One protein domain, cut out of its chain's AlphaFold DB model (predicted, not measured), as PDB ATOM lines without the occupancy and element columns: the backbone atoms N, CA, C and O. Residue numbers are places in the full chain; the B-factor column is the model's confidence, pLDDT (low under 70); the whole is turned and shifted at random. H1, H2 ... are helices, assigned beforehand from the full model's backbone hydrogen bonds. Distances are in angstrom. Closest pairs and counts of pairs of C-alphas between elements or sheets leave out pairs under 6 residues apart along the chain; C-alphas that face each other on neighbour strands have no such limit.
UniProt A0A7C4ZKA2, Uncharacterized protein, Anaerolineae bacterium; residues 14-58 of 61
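This is residues 14 to 58 of the 61 residues of an uncharacterized protein of Anaerolineae bacterium (UniProt A0A7C4ZKA2). An open, flat arch of helices: the long helix H2 is its crossbar, with the short helix H1 at its first end and H3 turning away from its last end, and little between H1 and H3. The printed part has 45 residues with three named helices, H1, H2 and H3 in chain order, and no named strand; the class is all helix. It is loose, with a radius of gyration of the C-alphas of 12.7 A, and spans 32 by 25 by 13 A.

H1, residues 14 to 18, begins at C-alpha 14 (168.188, 198.807, 180.389). H2, residues 22 to 38, is 24.4 A long. H3, residues 43 to 56, is 20.2 A long and ends at C-alpha 56 (167.482, 215.471, 169.100).

H1 and H2 only just touch, only at the corner by their link, with 3 pairs of C-alphas within 8 A; H2 does so with residues 24 to 25 alone. The closest C-alphas, of Val 18 and Leu 25, are 5.7 A apart. H2 and H3 are only just apart, at 8.2 A. H1 and H3 are apart. In H1, H2 and H3 every O i to N i+4 pair is within hydrogen-bond range.

The C-alphas farthest apart, of His 20 and Pro 42, are 33.0 A apart. Residues 30 to 35 and 50 to 58 stand free. Both links are tight, the printed part has no cut, and no printed residue is under 70 in pLDDT.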
ATOM      1  N   PHE A  14     169.227 199.028 181.401       89.44
ATOM      2  CA  PHE A  14     168.188 198.807 180.389       89.44
ATOM      3  C   PHE A  14     168.048 197.324 180.017       89.44
ATOM      4  O   PHE A  14     166.946 196.785 180.028       89.44
ATOM      5  N   ARG A  15     169.161 196.624 179.761       92.81
ATOM      6  CA  ARG A  15     169.127 195.191 179.428       92.81
ATOM      7  C   ARG A  15     168.631 194.336 180.593       92.81
ATOM      8  O   ARG A  15     167.877 193.407 180.356       92.81
ATOM      9  N   ARG A  16     168.975 194.688 181.836       94.38
ATOM     10  CA  ARG A  16     168.451 194.029 183.046       94.38
ATOM     11  C   ARG A  16     166.959 194.250 183.257       94.38
ATOM     12  O   ARG A  16     166.287 193.367 183.781       94.38
ATOM     13  N   MET A  17     166.446 195.409 182.846       92.38
ATOM     14  CA  MET A  17     165.007 195.664 182.793       92.38
ATOM     15  C   MET A  17     164.335 194.800 181.716       92.38
ATOM     16  O   MET A  17     163.315 194.181 181.983       92.38
ATOM     17  N   VAL A  18     164.910 194.711 180.514       92.81
ATOM     18  CA  VAL A  18     164.365 193.874 179.427       92.81
ATOM     19  C   VAL A  18     164.480 192.374 179.750       92.81
ATOM     20  O   VAL A  18     163.637 191.586 179.330       92.81
ATOM     21  N   GLY A  19     165.473 191.983 180.553       94.56
ATOM     22  CA  GLY A  19     165.782 190.601 180.932       94.56
ATOM     23  C   GLY A  19     164.695 189.845 181.702       94.56
ATOM     24  O   GLY A  19     164.829 188.636 181.868       94.56
ATOM     25  N   HIS A  20     163.594 190.497 182.104       94.06
ATOM     26  CA  HIS A  20     162.377 189.800 182.567       94.06
ATOM     27  C   HIS A  20     161.786 188.883 181.491       94.06
ATOM     28  O   HIS A  20     161.098 187.919 181.814       94.06
ATOM     29  N   ASN A  21     162.079 189.162 180.219       95.31
ATOM     30  CA  ASN A  21     161.800 188.279 179.099       95.31
ATOM     31  C   ASN A  21     163.123 187.947 178.367       95.31
ATOM     32  O   ASN A  21     163.628 188.777 177.603       95.31
ATOM     33  N   PRO A  22     163.697 186.746 178.578       95.44
ATOM     34  CA  PRO A  22     164.956 186.342 177.953       95.44
ATOM     35  C   PRO A  22     164.926 186.333 176.419       95.44
ATOM     36  O   PRO A  22     165.925 186.686 175.792       95.44
ATOM     37  N   GLU A  23     163.793 185.979 175.805       96.81
ATOM     38  CA  GLU A  23     163.638 185.988 174.343       96.81
ATOM     39  C   GLU A  23     163.689 187.416 173.797       96.81
ATOM     40  O   GLU A  23     164.393 187.696 172.824       96.81
ATOM     41  N   LEU A  24     163.012 188.349 174.475       95.06
ATOM     42  CA  LEU A  24     163.061 189.767 174.133       95.06
ATOM     43  C   LEU A  24     164.480 190.326 174.288       95.06
ATOM     44  O   LEU A  24     164.951 191.058 173.417       95.06
ATOM     45  N   LEU A  25     165.183 189.960 175.365       95.88
ATOM     46  CA  LEU A  25     166.576 190.358 175.570       95.88
ATOM     47  C   LEU A  25     167.478 189.846 174.436       95.88
ATOM     48  O   LEU A  25     168.293 190.615 173.926       95.88
ATOM     49  N   ALA A  26     167.326 188.587 174.025       96.31
ATOM     50  CA  ALA A  26     168.093 188.010 172.922       96.31
ATOM     51  C   ALA A  26     167.816 188.735 171.592       96.31
ATOM     52  O   ALA A  26     168.753 189.089 170.872       96.31
ATOM     53  N   ALA A  27     166.547 189.035 171.294       96.31
ATOM     54  CA  ALA A  27     166.166 189.802 170.110       96.31
ATOM     55  C   ALA A  27     166.775 191.217 170.118       96.31
ATOM     56  O   ALA A  27     167.346 191.652 169.116       96.31
ATOM     57  N   PHE A  28     166.735 191.913 171.260       94.50
ATOM     58  CA  PHE A  28     167.371 193.225 171.422       94.50
ATOM     59  C   PHE A  28     168.891 193.172 171.237       94.50
ATOM     60  O   PHE A  28     169.463 194.033 170.573       94.50
ATOM     61  N   GLN A  29     169.564 192.155 171.781       92.94
ATOM     62  CA  GLN A  29     171.007 191.985 171.592       92.94
ATOM     63  C   GLN A  29     171.371 191.785 170.119       92.94
ATOM     64  O   GLN A  29     172.375 192.330 169.655       92.94
ATOM     65  N   GLN A  30     170.553 191.032 169.383       94.25
ATOM     66  CA  GLN A  30     170.755 190.830 167.956       94.25
ATOM     67  C   GLN A  30     170.532 192.124 167.164       94.25
ATOM     68  O   GLN A  30     171.335 192.435 166.285       94.25
ATOM     69  N   LEU A  31     169.501 192.906 167.504       91.69
ATOM     70  CA  LEU A  31     169.258 194.225 166.917       91.69
ATOM     71  C   LEU A  31     170.466 195.155 167.123       91.69
ATOM     72  O   LEU A  31     171.002 195.688 166.153       91.69
ATOM     73  N   ASP A  32     170.935 195.291 168.367       88.62
ATOM     74  CA  ASP A  32     172.092 196.127 168.716       88.62
ATOM     75  C   ASP A  32     173.335 195.712 167.919       88.62
ATOM     76  O   ASP A  32     174.070 196.554 167.397       88.62
ATOM     77  N   LYS A  33     173.571 194.401 167.791       89.19
ATOM     78  CA  LYS A  33     174.692 193.857 167.022       89.19
ATOM     79  C   LYS A  33     174.593 194.238 165.545       89.19
ATOM     80  O   LYS A  33     175.586 194.685 164.982       89.19
ATOM     81  N   VAL A  34     173.423 194.097 164.925       88.94
ATOM     82  CA  VAL A  34     173.221 194.436 163.506       88.94
ATOM     83  C   VAL A  34     173.429 195.932 163.269       88.94
ATOM     84  O   VAL A  34     174.210 196.302 162.395       88.94
ATOM     85  N   ILE A  35     172.813 196.788 164.090       83.12
ATOM     86  CA  ILE A  35     172.941 198.249 163.974       83.12
ATOM     87  C   ILE A  35     174.401 198.675 164.144       83.12
ATOM     88  O   ILE A  35     174.922 199.470 163.364       83.12
ATOM     89  N   THR A  36     175.087 198.139 165.155       79.81
ATOM     90  CA  THR A  36     176.472 198.530 165.429       79.81
ATOM     91  C   THR A  36     177.436 197.984 164.383       79.81
ATOM     92  O   THR A  36     178.308 198.728 163.958       79.81
ATOM     93  N   GLN A  37     177.302 196.738 163.930       79.94
ATOM     94  CA  GLN A  37     178.266 196.119 163.012       79.94
ATOM     95  C   GLN A  37     178.125 196.575 161.554       79.94
ATOM     96  O   GLN A  37     179.102 196.488 160.814       79.94
ATOM     97  N   GLN A  38     176.959 197.075 161.134       73.19
ATOM     98  CA  GLN A  38     176.744 197.534 159.753       73.19
ATOM     99  C   GLN A  38     177.183 198.981 159.494       73.19
ATOM    100  O   GLN A  38     177.293 199.393 158.341       73.19
ATOM    101  N   LEU A  39     177.465 199.761 160.538       74.25
ATOM    102  CA  LEU A  39     177.948 201.129 160.381       74.25
ATOM    103  C   LEU A  39     179.460 201.128 160.125       74.25
ATOM    104  O   LEU A  39     180.248 200.868 161.037       74.25
ATOM    105  N   SER A  40     179.873 201.486 158.905       82.62
ATOM    106  CA  SER A  40     181.275 201.743 158.528       82.62
ATOM    107  C   SER A  40     181.805 203.061 159.114       82.62
ATOM    108  O   SER A  40     182.385 203.882 158.410       82.62
ATOM    109  N   LEU A  41     181.579 203.287 160.410       85.81
ATOM    110  CA  LEU A  41     182.035 204.464 161.143       85.81
ATOM    111  C   LEU A  41     183.050 204.053 162.220       85.81
ATOM    112  O   LEU A  41     182.851 203.029 162.894       85.81
ATOM    113  N   PRO A  42     184.102 204.861 162.456       89.50
ATOM    114  CA  PRO A  42     184.947 204.718 163.637       89.50
ATOM    115  C   PRO A  42     184.103 204.640 164.915       89.50
ATOM    116  O   PRO A  42     183.024 205.230 164.996       89.50
ATOM    117  N   ALA A  43     184.569 203.887 165.914       85.88
ATOM    118  CA  ALA A  43     183.821 203.673 167.155       85.88
ATOM    119  C   ALA A  43     183.442 204.996 167.843       85.88
ATOM    120  O   ALA A  43     182.296 205.164 168.250       85.88
ATOM    121  N   GLU A  44     184.377 205.946 167.882       89.94
ATOM    122  CA  GLU A  44     184.178 207.279 168.459       89.94
ATOM    123  C   GLU A  44     183.092 208.065 167.714       89.94
ATOM    124  O   GLU A  44     182.155 208.565 168.330       89.94
ATOM    125  N   LEU A  45     183.146 208.090 166.378       90.31
ATOM    126  CA  LEU A  45     182.156 208.801 165.566       90.31
ATOM    127  C   LEU A  45     180.751 208.202 165.709       90.31
ATOM    128  O   LEU A  45     179.762 208.925 165.750       90.31
ATOM    129  N   ARG A  46     180.650 206.877 165.817       88.44
ATOM    130  CA  ARG A  46     179.373 206.181 166.018       88.44
ATOM    131  C   ARG A  46     178.733 206.535 167.358       88.44
ATOM    132  O   ARG A  46     177.515 206.668 167.426       88.44
ATOM    133  N   GLU A  47     179.538 206.706 168.401       89.38
ATOM    134  CA  GLU A  47     179.060 207.146 169.710       89.38
ATOM    135  C   GLU A  47     178.604 208.612 169.684       89.38
ATOM    136  O   GLU A  47     177.543 208.921 170.222       89.38
ATOM    137  N   GLU A  48     179.324 209.495 168.988       92.19
ATOM    138  CA  GLU A  48     178.895 210.890 168.808       92.19
ATOM    139  C   GLU A  48     177.590 210.998 168.006       92.19
ATOM    140  O   GLU A  48     176.665 211.690 168.429       92.19
ATOM    141  N   VAL A  49     177.441 210.230 166.917       90.38
ATOM    142  CA  VAL A  49     176.172 210.140 166.169       90.38
ATOM    143  C   VAL A  49     175.041 209.648 167.073       90.38
ATOM    144  O   VAL A  49     173.954 210.223 167.081       90.38
ATOM    145  N   ARG A  50     175.289 208.615 167.885       88.75
ATOM    146  CA  ARG A  50     174.292 208.076 168.818       88.75
ATOM    147  C   ARG A  50     173.861 209.117 169.857       88.75
ATOM    148  O   ARG A  50     172.669 209.226 170.137       88.75
ATOM    149  N   ARG A  51     174.804 209.883 170.419       91.06
ATOM    150  CA  ARG A  51     174.520 210.967 171.378       91.06
ATOM    151  C   ARG A  51     173.741 212.103 170.732       91.06
ATOM    152  O   ARG A  51     172.795 212.591 171.341       91.06
ATOM    153  N   HIS A  52     174.102 212.485 169.509       93.19
ATOM    154  CA  HIS A  52     173.396 213.523 168.767       93.19
ATOM    155  C   HIS A  52     171.939 213.125 168.506       93.19
ATOM    156  O   HIS A  52     171.031 213.861 168.881       93.19
ATOM    157  N   LEU A  53     171.706 211.910 167.996       91.31
ATOM    158  CA  LEU A  53     170.354 211.386 167.784       91.31
ATOM    159  C   LEU A  53     169.553 211.305 169.089       91.31
ATOM    160  O   LEU A  53     168.367 211.636 169.112       91.31
ATOM    161  N   ALA A  54     170.183 210.880 170.189       91.69
ATOM    162  CA  ALA A  54     169.534 210.848 171.497       91.69
ATOM    163  C   ALA A  54     169.122 212.260 171.946       91.69
ATOM    164  O   ALA A  54     167.977 212.462 172.353       91.69
ATOM    165  N   TYR A  55     170.016 213.239 171.800       92.94
ATOM    166  CA  TYR A  55     169.753 214.639 172.118       92.94
ATOM    167  C   TYR A  55     168.586 215.213 171.301       92.94
ATOM    168  O   TYR A  55     167.669 215.785 171.890       92.94
ATOM    169  N   GLU A  56     168.568 215.005 169.980       94.50
ATOM    170  CA  GLU A  56     167.482 215.471 169.100       94.50
ATOM    171  C   GLU A  56     166.121 214.867 169.468       94.50
ATOM    172  O   GLU A  56     165.092 215.530 169.370       94.50
ATOM    173  N   ASN A  57     166.110 213.629 169.968       93.12
ATOM    174  CA  ASN A  57     164.897 212.953 170.432       93.12
ATOM    175  C   ASN A  57     164.550 213.260 171.903       93.12
ATOM    176  O   ASN A  57     163.689 212.605 172.490       93.12
ATOM    177  N   GLY A  58     165.235 214.219 172.539       91.06
ATOM    178  CA  GLY A  58     165.034 214.562 173.950       91.06
ATOM    179  C   GLY A  58     165.420 213.439 174.924       91.06
ATOM    180  O   GLY A  58     165.114 213.516 176.118       91.06
TER     181      GLY A  58